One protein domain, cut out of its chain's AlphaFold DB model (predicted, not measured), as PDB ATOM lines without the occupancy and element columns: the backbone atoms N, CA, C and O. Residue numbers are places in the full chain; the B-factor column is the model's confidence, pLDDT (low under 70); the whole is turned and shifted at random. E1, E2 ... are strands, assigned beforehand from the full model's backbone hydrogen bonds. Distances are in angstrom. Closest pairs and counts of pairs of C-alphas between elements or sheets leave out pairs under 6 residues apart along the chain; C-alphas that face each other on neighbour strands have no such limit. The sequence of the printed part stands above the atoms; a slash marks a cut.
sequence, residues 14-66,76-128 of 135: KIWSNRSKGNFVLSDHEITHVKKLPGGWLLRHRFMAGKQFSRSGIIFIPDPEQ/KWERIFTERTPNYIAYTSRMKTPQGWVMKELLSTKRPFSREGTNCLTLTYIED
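Overview. This is residues 14 to 66 and 76 to 128 of the 135 residues of an uncharacterized protein of Desulfonatronospira thiodismutans ASO3-1 (UniProt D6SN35). Two twisted sheets of four strands lie face to face as a sandwich, with their strands slightly crossed and both sheets drawn out along the same long direction. The sheets come closest along E4 and E8, while E1 and E5, at the other edges, stay apart. Each sheet is an antiparallel meander, each strand the antiparallel neighbour of the one before, in the orders E1 E2 E3 E4 and E5 E6 E7 E8. The printed part has 106 residues, with eight named strands, E1 to E8 along the chain, and no named helix; the class is all strand. The whole is compact, with a radius of gyration of the C-alphas of 14.7 A, and its outline is only just elongated, with spans of 48 by 24 by 21 A.

Arrangement. E1, residues 14 to 17, and E2, residues 29 to 37, form a hairpin at 162 degrees, with N 32 and O 16 2.9 A apart. E3, residues 40 to 49, is antiparallel to E2, with N 33 and O 44 2.8 A apart. E4, residues 53 to 62, is antiparallel to E3, with N 43 and O 59 2.8 A apart. In the second sheet, E5, residues 78 to 84, and E6, residues 89 to 97, form a hairpin at 171 degrees, with N 83 and O 90 2.9 A apart. E7, residues 100 to 108, is antiparallel to E6, with N 104 and O 93 2.7 A apart. E8, residues 119 to 127, is antiparallel to E7, with N 103 and O 124 2.7 A apart. The strands of the one sheet stand at 26 degrees to those of the other. E4 and E8 have 13 pairs of C-alphas within 8 A, the closest being those of Gly 57 and Leu 123, 5.8 A apart. E4 and E7 are near each other, with 9 pairs of C-alphas within 10 A.

Along the chain. E1, 7.9 A long, begins at C-alpha 14, (12.559, 41.407, 14.152). E2 measures 26.3 A, E3 29.6 A and E4 29.5 A from first to last C-alpha. E5, 17.6 A long, begins at C-alpha 78, (1.585, 55.539, 16.367). E6 measures 26.3 A, E7 26.4 A and E8 26.2 A, and E8 ends at C-alpha 127, (14.864, 63.902, 9.562).

Size, cuts and confidence. The two C-alphas farthest apart are those of Glu 65 and Phe 113, 48.0 A. Residues 67 to 75 are not printed, and C-alphas 66 and 76 across this cut are 19.7 A apart. E1 to E2 is a long link of 11 residues. The mean pLDDT of the printed part is 85.1, and it is under 70 at residues 19 to 28, 50 to 53 and 112 to 114 of this model.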
ATOM      1  N   LYS A  14      13.968  41.023  13.965       91.44
ATOM      2  CA  LYS A  14      12.559  41.407  14.152       91.44
ATOM      3  C   LYS A  14      12.439  42.267  15.409       91.44
ATOM      4  O   LYS A  14      12.785  41.779  16.476       91.44
ATOM      5  N   ILE A  15      11.889  43.473  15.277       90.69
ATOM      6  CA  ILE A  15      11.720  44.418  16.397       90.69
ATOM      7  C   ILE A  15      10.257  44.613  16.801       90.69
ATOM      8  O   ILE A  15       9.973  44.997  17.926       90.69
ATOM      9  N   TRP A  16       9.305  44.285  15.918       89.81
ATOM     10  CA  TRP A  16       7.882  44.400  16.240       89.81
ATOM     11  C   TRP A  16       6.996  43.520  15.371       89.81
ATOM     12  O   TRP A  16       7.318  43.250  14.209       89.81
ATOM     13  N   SER A  17       5.855  43.110  15.925       87.69
ATOM     14  CA  SER A  17       4.761  42.492  15.177       87.69
ATOM     15  C   SER A  17       3.432  42.555  15.931       87.69
ATOM     16  O   SER A  17       3.403  42.203  17.107       87.69
ATOM     17  N   ASN A  18       2.327  42.864  15.250       81.19
ATOM     18  CA  ASN A  18       0.960  42.805  15.796       81.19
ATOM     19  C   ASN A  18       0.253  41.498  15.394       81.19
ATOM     20  O   ASN A  18      -0.722  41.478  14.650       81.19
ATOM     21  N   ARG A  19       0.759  40.350  15.847       66.44
ATOM     22  CA  ARG A  19       0.103  39.062  15.565       66.44
ATOM     23  C   ARG A  19      -1.137  38.891  16.463       66.44
ATOM     24  O   ARG A  19      -1.118  38.077  17.377       66.44
ATOM     25  N   SER A  20      -2.187  39.685  16.255       52.75
ATOM     26  CA  SER A  20      -3.472  39.536  16.950       52.75
ATOM     27  C   SER A  20      -4.385  38.580  16.180       52.75
ATOM     28  O   SER A  20      -4.610  38.755  14.986       52.75
ATOM     29  N   LYS A  21      -4.934  37.566  16.861       44.50
ATOM     30  CA  LYS A  21      -6.004  36.707  16.332       44.50
ATOM     31  C   LYS A  21      -7.317  37.516  16.303       44.50
ATOM     32  O   LYS A  21      -7.985  37.567  17.328       44.50
ATOM     33  N   GLY A  22      -7.693  38.160  15.190       43.62
ATOM     34  CA  GLY A  22      -9.021  38.795  15.095       43.62
ATOM     35  C   GLY A  22      -9.309  39.672  13.864       43.62
ATOM     36  O   GLY A  22      -8.638  40.670  13.646       43.62
ATOM     37  N   ASN A  23     -10.373  39.294  13.137       42.38
ATOM     38  CA  ASN A  23     -11.219  40.016  12.163       42.38
ATOM     39  C   ASN A  23     -10.585  40.809  10.988       42.38
ATOM     40  O   ASN A  23     -10.733  42.022  10.864       42.38
ATOM     41  N   PHE A  24      -9.992  40.059  10.054       49.38
ATOM     42  CA  PHE A  24     -10.214  39.955   8.589       49.38
ATOM     43  C   PHE A  24     -10.500  41.149   7.653       49.38
ATOM     44  O   PHE A  24     -10.580  40.909   6.449       49.38
ATOM     45  N   VAL A  25     -10.621  42.406   8.091       49.69
ATOM     46  CA  VAL A  25     -10.833  43.510   7.123       49.69
ATOM     47  C   VAL A  25      -9.515  44.181   6.734       49.69
ATOM     48  O   VAL A  25      -9.238  44.286   5.545       49.69
ATOM     49  N   LEU A  26      -8.660  44.558   7.693       51.47
ATOM     50  CA  LEU A  26      -7.332  45.135   7.425       51.47
ATOM     51  C   LEU A  26      -6.325  44.841   8.555       51.47
ATOM     52  O   LEU A  26      -5.877  45.748   9.242       51.47
ATOM     53  N   SER A  27      -5.993  43.562   8.747       53.78
ATOM     54  CA  SER A  27      -4.645  43.021   9.032       53.78
ATOM     55  C   SER A  27      -4.795  41.621   9.623       53.78
ATOM     56  O   SER A  27      -5.525  41.474  10.596       53.78
ATOM     57  N   ASP A  28      -4.049  40.634   9.125       59.81
ATOM     58  CA  ASP A  28      -3.806  39.415   9.916       59.81
ATOM     59  C   ASP A  28      -2.392  39.417  10.522       59.81
ATOM     60  O   ASP A  28      -2.136  38.706  11.496       59.81
ATOM     61  N   HIS A  29      -1.454  40.206   9.967       78.44
ATOM     62  CA  HIS A  29      -0.103  40.319  10.511       78.44
ATOM     63  C   HIS A  29       0.719  41.458   9.876       78.44
ATOM     64  O   HIS A  29       0.963  41.472   8.668       78.44
ATOM     65  N   GLU A  30       1.258  42.354  10.692       86.94
ATOM     66  CA  GLU A  30       2.355  43.249  10.329       86.94
ATOM     67  C   GLU A  30       3.633  42.860  11.075       86.94
ATOM     68  O   GLU A  30       3.602  42.328  12.192       86.94
ATOM     69  N   ILE A  31       4.783  43.117  10.448       90.25
ATOM     70  CA  ILE A  31       6.090  42.853  11.050       90.25
ATOM     71  C   ILE A  31       7.088  43.934  10.651       90.25
ATOM     72  O   ILE A  31       7.285  44.194   9.462       90.25
ATOM     73  N   THR A  32       7.809  44.464  11.633       92.62
ATOM     74  CA  THR A  32       8.944  45.368  11.419       92.62
ATOM     75  C   THR A  32      10.250  44.639  11.717       92.62
ATOM     76  O   THR A  32      10.384  43.964  12.742       92.62
ATOM     77  N   HIS A  33      11.210  44.759  10.804       94.00
ATOM     78  CA  HIS A  33      12.575  44.281  10.982       94.00
ATOM     79  C   HIS A  33      13.549  45.424  10.795       94.00
ATOM     80  O   HIS A  33      13.267  46.354  10.042       94.00
ATOM     81  N   VAL A  34      14.724  45.272  11.385       94.62
ATOM     82  CA  VAL A  34      15.866  46.133  11.124       94.62
ATOM     83  C   VAL A  34      17.110  45.318  10.808       94.62
ATOM     84  O   VAL A  34      17.215  44.140  11.168       94.62
ATOM     85  N   LYS A  35      18.056  45.955  10.129       94.94
ATOM     86  CA  LYS A  35      19.430  45.490   9.982       94.94
ATOM     87  C   LYS A  35      20.354  46.684  10.154       94.94
ATOM     88  O   LYS A  35      20.236  47.663   9.424       94.94
ATOM     89  N   LYS A  36      21.269  46.575  11.113       93.62
ATOM     90  CA  LYS A  36      22.353  47.538  11.293       93.62
ATOM     91  C   LYS A  36      23.282  47.515  10.082       93.62
ATOM     92  O   LYS A  36      23.692  46.432   9.655       93.62
ATOM     93  N   LEU A  37      23.617  48.692   9.570       94.06
ATOM     94  CA  LEU A  37      24.620  48.926   8.535       94.06
ATOM     95  C   LEU A  37      25.632  49.976   9.027       94.06
ATOM     96  O   LEU A  37      25.376  50.663  10.019       94.06
ATOM     97  N   PRO A  38      26.785  50.131   8.356       94.12
ATOM     98  CA  PRO A  38      27.633  51.296   8.571       94.12
ATOM     99  C   PRO A  38      26.833  52.595   8.377       94.12
ATOM    100  O   PRO A  38      26.159  52.761   7.363       94.12
ATOM    101  N   GLY A  39      26.884  53.486   9.369       93.38
ATOM    102  CA  GLY A  39      26.235  54.801   9.331       93.38
ATOM    103  C   GLY A  39      24.710  54.810   9.480       93.38
ATOM    104  O   GLY A  39      24.111  55.876   9.349       93.38
ATOM    105  N   GLY A  40      24.059  53.668   9.729       94.94
ATOM    106  CA  GLY A  40      22.605  53.653   9.856       94.94
ATOM    107  C   GLY A  40      21.950  52.283   9.939       94.94
ATOM    108  O   GLY A  40      22.555  51.265  10.286       94.94
ATOM    109  N   TRP A  41      20.668  52.264   9.596       95.62
ATOM    110  CA  TRP A  41      19.803  51.101   9.720       95.62
ATOM    111  C   TRP A  41      18.947  50.929   8.477       95.62
ATOM    112  O   TRP A  41      18.304  51.865   8.018       95.62
ATOM    113  N   LEU A  42      18.862  49.704   7.967       96.81
ATOM    114  CA  LEU A  42      17.750  49.336   7.101       96.81
ATOM    115  C   LEU A  42      16.565  48.972   7.972       96.81
ATOM    116  O   LEU A  42      16.657  48.038   8.766       96.81
ATOM    117  N   LEU A  43      15.441  49.643   7.768       96.06
ATOM    118  CA  LEU A  43      14.159  49.251   8.321       96.06
ATOM    119  C   LEU A  43      13.303  48.644   7.223       96.06
ATOM    120  O   LEU A  43      13.104  49.233   6.166       96.06
ATOM    121  N   ARG A  44      12.754  47.464   7.500       95.62
ATOM    122  CA  ARG A  44      11.791  46.792   6.635       95.62
ATOM    123  C   ARG A  44      10.478  46.606   7.364       95.62
ATOM    124  O   ARG A  44      10.418  45.864   8.347       95.62
ATOM    125  N   HIS A  45       9.411  47.154   6.806       93.44
ATOM    126  CA  HIS A  45       8.059  46.891   7.269       93.44
ATOM    127  C   HIS A  45       7.333  45.983   6.279       93.44
ATOM    128  O   HIS A  45       7.425  46.172   5.068       93.44
ATOM    129  N   ARG A  46       6.637  44.966   6.790       90.00
ATOM    130  CA  ARG A  46       5.845  44.027   5.990       90.00
ATOM    131  C   ARG A  46       4.408  44.046   6.469       90.00
ATOM    132  O   ARG A  46       4.162  43.800   7.646       90.00
ATOM    133  N   PHE A  47       3.496  44.256   5.535       85.75
ATOM    134  CA  PHE A  47       2.061  44.119   5.718       85.75
ATOM    135  C   PHE A  47       1.603  42.827   5.045       85.75
ATOM    136  O   PHE A  47       1.873  42.634   3.858       85.75
ATOM    137  N   MET A  48       0.947  41.937   5.791       78.00
ATOM    138  CA  MET A  48       0.386  40.693   5.263       78.00
ATOM    139  C   MET A  48      -1.131  40.669   5.461       78.00
ATOM    140  O   MET A  48      -1.631  40.652   6.589       78.00
ATOM    141  N   ALA A  49      -1.859  40.649   4.345       70.94
ATOM    142  CA  ALA A  49      -3.303  40.454   4.307       70.94
ATOM    143  C   ALA A  49      -3.610  39.013   3.863       70.94
ATOM    144  O   ALA A  49      -3.540  38.680   2.673       70.94
ATOM    145  N   GLY A  50      -3.918  38.149   4.836       65.31
ATOM    146  CA  GLY A  50      -4.239  36.739   4.616       65.31
ATOM    147  C   GLY A  50      -3.110  35.926   3.963       65.31
ATOM    148  O   GLY A  50      -1.924  36.181   4.168       65.31
ATOM    149  N   LYS A  51      -3.485  34.916   3.161       58.94
ATOM    150  CA  LYS A  51      -2.555  33.951   2.532       58.94
ATOM    151  C   LYS A  51      -1.857  34.450   1.258       58.94
ATOM    152  O   LYS A  51      -1.010  33.737   0.733       58.94
ATOM    153  N   GLN A  52      -2.235  35.611   0.722       55.84
ATOM    154  CA  GLN A  52      -1.917  35.961  -0.671       55.84
ATOM    155  C   GLN A  52      -1.199  37.297  -0.858       55.84
ATOM    156  O   GLN A  52      -0.543  37.479  -1.879       55.84
ATOM    157  N   PHE A  53      -1.291  38.235   0.088       62.22
ATOM    158  CA  PHE A  53      -0.809  39.594  -0.155       62.22
ATOM    159  C   PHE A  53       0.192  40.025   0.899       62.22
ATOM    160  O   PHE A  53      -0.185  40.397   2.006       62.22
ATOM    161  N   SER A  54       1.468  40.026   0.516       73.94
ATOM    162  CA  SER A  54       2.504  40.772   1.212       73.94
ATOM    163  C   SER A  54       2.774  42.080   0.461       73.94
ATOM    164  O   SER A  54       2.925  42.120  -0.762       73.94
ATOM    165  N   ARG A  55       2.793  43.189   1.194       87.88
ATOM    166  CA  ARG A  55       3.477  44.412   0.773       87.88
ATOM    167  C   ARG A  55       4.638  44.628   1.714       87.88
ATOM    168  O   ARG A  55       4.533  44.348   2.908       87.88
ATOM    169  N   SER A  56       5.750  45.098   1.180       91.38
ATOM    170  CA  SER A  56       6.910  45.431   1.989       91.38
ATOM    171  C   SER A  56       7.519  46.733   1.524       91.38
ATOM    172  O   SER A  56       7.762  46.889   0.332       91.38
ATOM    173  N   GLY A  57       7.802  47.609   2.478       93.94
ATOM    174  CA  GLY A  57       8.666  48.763   2.283       93.94
ATOM    175  C   GLY A  57      10.005  48.510   2.963       93.94
ATOM    176  O   GLY A  57      10.056  47.855   4.011       93.94
ATOM    177  N   ILE A  58      11.079  49.019   2.365       97.19
ATOM    178  CA  ILE A  58      12.407  49.084   2.976       97.19
ATOM    179  C   ILE A  58      12.881  50.527   2.865       97.19
ATOM    180  O   ILE A  58      12.751  51.125   1.803       97.19
ATOM    181  N   ILE A  59      13.429  51.061   3.949       97.75
ATOM    182  CA  ILE A  59      14.024  52.392   3.976       97.75
ATOM    183  C   ILE A  59      15.328  52.371   4.767       97.75
ATOM    184  O   ILE A  59      15.486  51.568   5.691       97.75
ATOM    185  N   PHE A  60      16.264  53.235   4.385       97.19
ATOM    186  CA  PHE A  60      17.466  53.506   5.159       97.19
ATOM    187  C   PHE A  60      17.214  54.666   6.123       97.19
ATOM    188  O   PHE A  60      16.625  55.673   5.743       97.19
ATOM    189  N   ILE A  61      17.664  54.505   7.362       95.38
ATOM    190  CA  ILE A  61      17.570  55.495   8.431       95.38
ATOM    191  C   ILE A  61      19.006  55.842   8.832       95.38
ATOM    192  O   ILE A  61      19.721  54.938   9.286       95.38
ATOM    193  N   PRO A  62      19.451  57.096   8.651       94.31
ATOM    194  CA  PRO A  62      20.775  57.521   9.075       94.31
ATOM    195  C   PRO A  62      20.896  57.456  10.603       94.31
ATOM    196  O   PRO A  62      19.982  57.813  11.341       94.31
ATOM    197  N   ASP A  63      22.038  56.958  11.063       92.31
ATOM    198  CA  ASP A  63      22.428  56.906  12.475       92.31
ATOM    199  C   ASP A  63      23.969  56.889  12.555       92.31
ATOM    200  O   ASP A  63      24.569  55.862  12.894       92.31
ATOM    201  N   PRO A  64      24.645  57.988  12.154       90.81
ATOM    202  CA  PRO A  64      26.109  58.069  12.127       90.81
ATOM    203  C   PRO A  64      26.744  57.824  13.501       90.81
ATOM    204  O   PRO A  64      27.802  57.204  13.590       90.81
ATOM    205  N   GLU A  65      26.064  58.245  14.566       89.50
ATOM    206  CA  GLU A  65      26.500  58.089  15.957       89.50
ATOM    207  C   GLU A  65      26.152  56.707  16.538       89.50
ATOM    208  O   GLU A  65      26.569  56.359  17.642       89.50
ATOM    209  N   GLN A  66      25.427  55.880  15.776       87.69
ATOM    210  CA  GLN A  66      24.992  54.538  16.161       87.69
ATOM    211  C   GLN A  66      24.260  54.509  17.510       87.69
ATOM    212  O   GLN A  66      24.469  53.590  18.322       87.69
ATOM    213  N   LYS A  76       7.047  51.444  18.607       82.75
ATOM    214  CA  LYS A  76       5.642  51.841  18.657       82.75
ATOM    215  C   LYS A  76       5.270  52.580  17.379       82.75
ATOM    216  O   LYS A  76       5.665  53.721  17.163       82.75
ATOM    217  N   TRP A  77       4.490  51.914  16.530       89.19
ATOM    218  CA  TRP A  77       3.806  52.581  15.428       89.19
ATOM    219  C   TRP A  77       2.604  53.339  15.985       89.19
ATOM    220  O   TRP A  77       1.615  52.732  16.393       89.19
ATOM    221  N   GLU A  78       2.687  54.659  15.993       90.94
ATOM    222  CA  GLU A  78       1.585  55.539  16.367       90.94
ATOM    223  C   GLU A  78       0.736  55.823  15.128       90.94
ATOM    224  O   GLU A  78       1.264  56.245  14.101       90.94
ATOM    225  N   ARG A  79      -0.576  55.573  15.184       91.88
ATOM    226  CA  ARG A  79      -1.502  55.952  14.108       91.88
ATOM    227  C   ARG A  79      -1.852  57.431  14.258       91.88
ATOM    228  O   ARG A  79      -2.426  57.803  15.270       91.88
ATOM    229  N   ILE A  80      -1.535  58.236  13.243       95.50
ATOM    230  CA  ILE A  80      -1.764  59.692  13.258       95.50
ATOM    231  C   ILE A  80      -2.832  60.143  12.258       95.50
ATOM    232  O   ILE A  80      -3.390  61.223  12.400       95.50
ATOM    233  N   PHE A  81      -3.132  59.316  11.255       95.88
ATOM    234  CA  PHE A  81      -4.180  59.589  10.278       95.88
ATOM    235  C   PHE A  81      -4.907  58.304   9.906       95.88
ATOM    236  O   PHE A  81      -4.301  57.234   9.791       95.88
ATOM    237  N   THR A  82      -6.219  58.395   9.724       94.69
ATOM    238  CA  THR A  82      -7.044  57.303   9.215       94.69
ATOM    239  C   THR A  82      -8.206  57.870   8.427       94.69
ATOM    240  O   THR A  82      -8.978  58.669   8.943       94.69
ATOM    241  N   GLU A  83      -8.356  57.381   7.206       94.50
ATOM    242  CA  GLU A  83      -9.491  57.667   6.350       94.50
ATOM    243  C   GLU A  83     -10.067  56.363   5.810       94.50
ATOM    244  O   GLU A  83      -9.344  55.448   5.406       94.50
ATOM    245  N   ARG A  84     -11.394  56.267   5.823       91.75
ATOM    246  CA  ARG A  84     -12.124  55.116   5.308       91.75
ATOM    247  C   ARG A  84     -13.331  55.601   4.531       91.75
ATOM    248  O   ARG A  84     -14.253  56.172   5.102       91.75
ATOM    249  N   THR A  85     -13.333  55.299   3.245       91.12
ATOM    250  CA  THR A  85     -14.438  55.565   2.328       91.12
ATOM    251  C   THR A  85     -14.952  54.239   1.751       91.12
ATOM    252  O   THR A  85     -14.322  53.191   1.930       91.12
ATOM    253  N   PRO A  86     -16.083  54.236   1.024       87.94
ATOM    254  CA  PRO A  86     -16.522  53.055   0.273       87.94
ATOM    255  C   PRO A  86     -15.532  52.597  -0.818       87.94
ATOM    256  O   PRO A  86     -15.610  51.462  -1.296       87.94
ATOM    257  N   ASN A  87     -14.614  53.475  -1.236       88.69
ATOM    258  CA  ASN A  87     -13.699  53.235  -2.350       88.69
ATOM    259  C   ASN A  87     -12.281  52.886  -1.901       88.69
ATOM    260  O   ASN A  87     -11.589  52.153  -2.605       88.69
ATOM    261  N   TYR A  88     -11.842  53.391  -0.749       89.81
ATOM    262  CA  TYR A  88     -10.505  53.125  -0.246       89.81
ATOM    263  C   TYR A  88     -10.398  53.280   1.266       89.81
ATOM    264  O   TYR A  88     -11.255  53.855   1.939       89.81
ATOM    265  N   ILE A  89      -9.292  52.772   1.790       89.19
ATOM    266  CA  ILE A  89      -8.867  52.938   3.166       89.19
ATOM    267  C   ILE A  89      -7.418  53.409   3.154       89.19
ATOM    268  O   ILE A  89      -6.575  52.787   2.506       89.19
ATOM    269  N   ALA A  90      -7.137  54.496   3.861       92.19
ATOM    270  CA  ALA A  90      -5.813  55.081   3.974       92.19
ATOM    271  C   ALA A  90      -5.430  55.257   5.442       92.19
ATOM    272  O   ALA A  90      -6.230  55.711   6.262       92.19
ATOM    273  N   TYR A  91      -4.195  54.907   5.777       92.19
ATOM    274  CA  TYR A  91      -3.654  55.037   7.118       92.19
ATOM    275  C   TYR A  91      -2.245  55.602   7.071       92.19
ATOM    276  O   TYR A  91      -1.402  55.069   6.349       92.19
ATOM    277  N   THR A  92      -1.967  56.567   7.942       95.81
ATOM    278  CA  THR A  92      -0.601  57.030   8.190       95.81
ATOM    279  C   THR A  92      -0.244  56.760   9.635       95.81
ATOM    280  O   THR A  92      -0.924  57.197  10.568       95.81
ATOM    281  N   SER A  93       0.833  56.012   9.818       94.88
ATOM    282  CA  SER A  93       1.465  55.798  11.107       94.88
ATOM    283  C   SER A  93       2.866  56.383  11.099       94.88
ATOM    284  O   SER A  93       3.493  56.471  10.049       94.88
ATOM    285  N   ARG A  94       3.382  56.726  12.271       94.56
ATOM    286  CA  ARG A  94       4.772  57.143  12.446       94.56
ATOM    287  C   ARG A  94       5.453  56.304  13.514       94.56
ATOM    288  O   ARG A  94       4.790  55.746  14.389       94.56
ATOM    289  N   MET A  95       6.767  56.212  13.435       93.25
ATOM    290  CA  MET A  95       7.609  55.567  14.430       93.25
ATOM    291  C   MET A  95       8.794  56.478  14.720       93.25
ATOM    292  O   MET A  95       9.416  56.992  13.789       93.25
ATOM    293  N   LYS A  96       9.094  56.672  16.005       91.31
ATOM    294  CA  LYS A  96      10.261  57.439  16.439       91.31
ATOM    295  C   LYS A  96      11.552  56.717  16.051       91.31
ATOM    296  O   LYS A  96      11.637  55.490  16.101       91.31
ATOM    297  N   THR A  97      12.558  57.499  15.700       90.56
ATOM    298  CA  THR A  97      13.955  57.091  15.510       90.56
ATOM    299  C   THR A  97      14.848  58.108  16.223       90.56
ATOM    300  O   THR A  97      14.357  59.188  16.554       90.56
ATOM    301  N   PRO A  98      16.141  57.823  16.459       86.06
ATOM    302  CA  PRO A  98      17.002  58.753  17.191       86.06
ATOM    303  C   PRO A  98      17.038  60.159  16.584       86.06
ATOM    304  O   PRO A  98      16.976  61.133  17.320       86.06
ATOM    305  N   GLN A  99      17.069  60.251  15.251       88.94
ATOM    306  CA  GLN A  99      17.239  61.508  14.512       88.94
ATOM    307  C   GLN A  99      15.987  61.898  13.713       88.94
ATOM    308  O   GLN A  99      16.088  62.576  12.696       88.94
ATOM    309  N   GLY A 100      14.810  61.398  14.103       93.06
ATOM    310  CA  GLY A 100      13.537  61.817  13.516       93.06
ATOM    311  C   GLY A 100      12.491  60.721  13.427       93.06
ATOM    312  O   GLY A 100      12.321  59.934  14.361       93.06
ATOM    313  N   TRP A 101      11.775  60.642  12.311       94.94
ATOM    314  CA  TRP A 101      10.586  59.807  12.172       94.94
ATOM    315  C   TRP A 101      10.636  58.913  10.942       94.94
ATOM    316  O   TRP A 101      11.056  59.320   9.865       94.94
ATOM    317  N   VAL A 102      10.092  57.708  11.072       96.00
ATOM    318  CA  VAL A 102       9.674  56.917   9.914       96.00
ATOM    319  C   VAL A 102       8.168  57.002   9.800       96.00
ATOM    320  O   VAL A 102       7.445  56.556  10.691       96.00
ATOM    321  N   MET A 103       7.699  57.529   8.680       97.38
ATOM    322  CA  MET A 103       6.305  57.511   8.273       97.38
ATOM    323  C   MET A 103       6.019  56.212   7.530       97.38
ATOM    324  O   MET A 103       6.808  55.758   6.704       97.38
ATOM    325  N   LYS A 104       4.875  55.615   7.836       95.25
ATOM    326  CA  LYS A 104       4.315  54.447   7.170       95.25
ATOM    327  C   LYS A 104       2.945  54.817   6.648       95.25
ATOM    328  O   LYS A 104       2.032  55.046   7.439       95.25
ATOM    329  N   GLU A 105       2.801  54.786   5.337       95.12
ATOM    330  CA  GLU A 105       1.552  55.078   4.649       95.12
ATOM    331  C   GLU A 105       1.041  53.803   3.994       95.12
ATOM    332  O   GLU A 105       1.755  53.143   3.237       95.12
ATOM    333  N   LEU A 106      -0.193  53.432   4.320       91.69
ATOM    334  CA  LEU A 106      -0.897  52.325   3.692       91.69
ATOM    335  C   LEU A 106      -2.121  52.880   2.977       91.69
ATOM    336  O   LEU A 106      -2.973  53.488   3.617       91.69
ATOM    337  N   LEU A 107      -2.237  52.599   1.685       91.25
ATOM    338  CA  LEU A 107      -3.456  52.810   0.912       91.25
ATOM    339  C   LEU A 107      -3.966  51.457   0.431       91.25
ATOM    340  O   LEU A 107      -3.217  50.679  -0.158       91.25
ATOM    341  N   SER A 108      -5.245  51.184   0.648       88.06
ATOM    342  CA  SER A 108      -5.938  50.019   0.113       88.06
ATOM    343  C   SER A 108      -7.188  50.469  -0.624       88.06
ATOM    344  O   SER A 108      -8.087  51.039  -0.020       88.06
ATOM    345  N   THR A 109      -7.273  50.191  -1.922       89.00
ATOM    346  CA  THR A 109      -8.518  50.346  -2.703       89.00
ATOM    347  C   THR A 109      -9.286  49.029  -2.813       89.00
ATOM    348  O   THR A 109     -10.292  48.923  -3.512       89.00
ATOM    349  N   LYS A 110      -8.796  47.981  -2.141       78.19
ATOM    350  CA  LYS A 110      -9.361  46.642  -2.221       78.19
ATOM    351  C   LYS A 110     -10.591  46.540  -1.327       78.19
ATOM    352  O   LYS A 110     -10.512  46.714  -0.113       78.19
ATOM    353  N   ARG A 111     -11.731  46.218  -1.930       71.69
ATOM    354  CA  ARG A 111     -12.977  45.973  -1.195       71.69
ATOM    355  C   ARG A 111     -12.997  44.556  -0.609       71.69
ATOM    356  O   ARG A 111     -12.397  43.651  -1.201       71.69
ATOM    357  N   PRO A 112     -13.711  44.325   0.509       67.12
ATOM    358  CA  PRO A 112     -13.985  42.976   0.989       67.12
ATOM    359  C   PRO A 112     -14.558  42.117  -0.146       67.12
ATOM    360  O   PRO A 112     -15.446  42.565  -0.866       67.12
ATOM    361  N   PHE A 113     -14.025  40.905  -0.322       66.56
ATOM    362  CA  PHE A 113     -14.443  39.930  -1.345       66.56
ATOM    363  C   PHE A 113     -14.175  40.305  -2.816       66.56
ATOM    364  O   PHE A 113     -14.455  39.495  -3.696       66.56
ATOM    365  N   SER A 114     -13.568  41.463  -3.105       69.50
ATOM    366  CA  SER A 114     -13.156  41.813  -4.469       69.50
ATOM    367  C   SER A 114     -11.745  41.307  -4.787       69.50
ATOM    368  O   SER A 114     -10.837  41.337  -3.949       69.50
ATOM    369  N   ARG A 115     -11.544  40.849  -6.027       72.31
ATOM    370  CA  ARG A 115     -10.206  40.586  -6.583       72.31
ATOM    371  C   ARG A 115      -9.549  41.854  -7.133       72.31
ATOM    372  O   ARG A 115      -8.335  41.854  -7.316       72.31
ATOM    373  N   GLU A 116     -10.330  42.907  -7.340       77.81
ATOM    374  CA  GLU A 116      -9.897  44.191  -7.885       77.81
ATOM    375  C   GLU A 116      -9.392  45.142  -6.792       77.81
ATOM    376  O   GLU A 116      -9.657  44.966  -5.597       77.81
ATOM    377  N   GLY A 117      -8.655  46.166  -7.219       82.25
ATOM    378  CA  GLY A 117      -7.999  47.134  -6.346       82.25
ATOM    379  C   GLY A 117      -6.546  46.774  -6.033       82.25
ATOM    380  O   GLY A 117      -6.004  45.760  -6.473       82.25
ATOM    381  N   THR A 118      -5.887  47.640  -5.269       85.56
ATOM    382  CA  THR A 118      -4.471  47.502  -4.926       85.56
ATOM    383  C   THR A 118      -4.210  47.888  -3.478       85.56
ATOM    384  O   THR A 118      -5.000  48.588  -2.846       85.56
ATOM    385  N   ASN A 119      -3.072  47.421  -2.976       84.94
ATOM    386  CA  ASN A 119      -2.485  47.880  -1.729       84.94
ATOM    387  C   ASN A 119      -1.161  48.568  -2.059       84.94
ATOM    388  O   ASN A 119      -0.330  47.984  -2.762       84.94
ATOM    389  N   CYS A 120      -0.946  49.753  -1.512       89.56
ATOM    390  CA  CYS A 120       0.322  50.464  -1.535       89.56
ATOM    391  C   CYS A 120       0.824  50.610  -0.098       89.56
ATOM    392  O   CYS A 120       0.038  50.922   0.793       89.56
ATOM    393  N   LEU A 121       2.109  50.333   0.117       92.69
ATOM    394  CA  LEU A 121       2.795  50.547   1.385       92.69
ATOM    395  C   LEU A 121       4.050  51.359   1.092       92.69
ATOM    396  O   LEU A 121       4.961  50.845   0.442       92.69
ATOM    397  N   THR A 122       4.101  52.572   1.621       95.88
ATOM    398  CA  THR A 122       5.245  53.472   1.488       95.88
ATOM    399  C   THR A 122       5.863  53.704   2.856       95.88
ATOM    400  O   THR A 122       5.162  53.781   3.869       95.88
ATOM    401  N   LEU A 123       7.193  53.766   2.883       97.50
ATOM    402  CA  LEU A 123       7.954  54.225   4.031       97.50
ATOM    403  C   LEU A 123       8.698  55.490   3.630       97.50
ATOM    404  O   LEU A 123       9.361  55.494   2.595       97.50
ATOM    405  N   THR A 124       8.627  56.507   4.476       97.94
ATOM    406  CA  THR A 124       9.316  57.784   4.278       97.94
ATOM    407  C   THR A 124      10.047  58.131   5.560       97.94
ATOM    408  O   THR A 124       9.477  58.019   6.642       97.94
ATOM    409  N   TYR A 125      11.312  58.518   5.459       97.25
ATOM    410  CA  TYR A 125      12.088  58.980   6.599       97.25
ATOM    411  C   TYR A 125      12.062  60.503   6.604       97.25
ATOM    412  O   TYR A 125      12.315  61.128   5.576       97.25
ATOM    413  N   ILE A 126      11.714  61.073   7.749       96.38
ATOM    414  CA  ILE A 126      11.709  62.508   7.989       96.38
ATOM    415  C   ILE A 126      12.760  62.768   9.055       96.38
ATOM    416  O   ILE A 126      12.634  62.304  10.190       96.38
ATOM    417  N   GLU A 127      13.802  63.484   8.663       94.06
ATOM    418  CA  GLU A 127      14.864  63.902   9.562       94.06
ATOM    419  C   GLU A 127      14.360  64.995  10.511       94.06
ATOM    420  O   GLU A 127      13.672  65.926  10.096       94.06
ATOM    421  N   ASP A 128      14.683  64.848  11.790       92.69
ATOM    422  CA  ASP A 128      14.337  65.772  12.870       92.69
ATOM    423  C   ASP A 128      15.428  65.648  13.950       92.69
ATOM    424  O   ASP A 128      15.220  65.095  15.031       92.69
TER     425      ASP A 128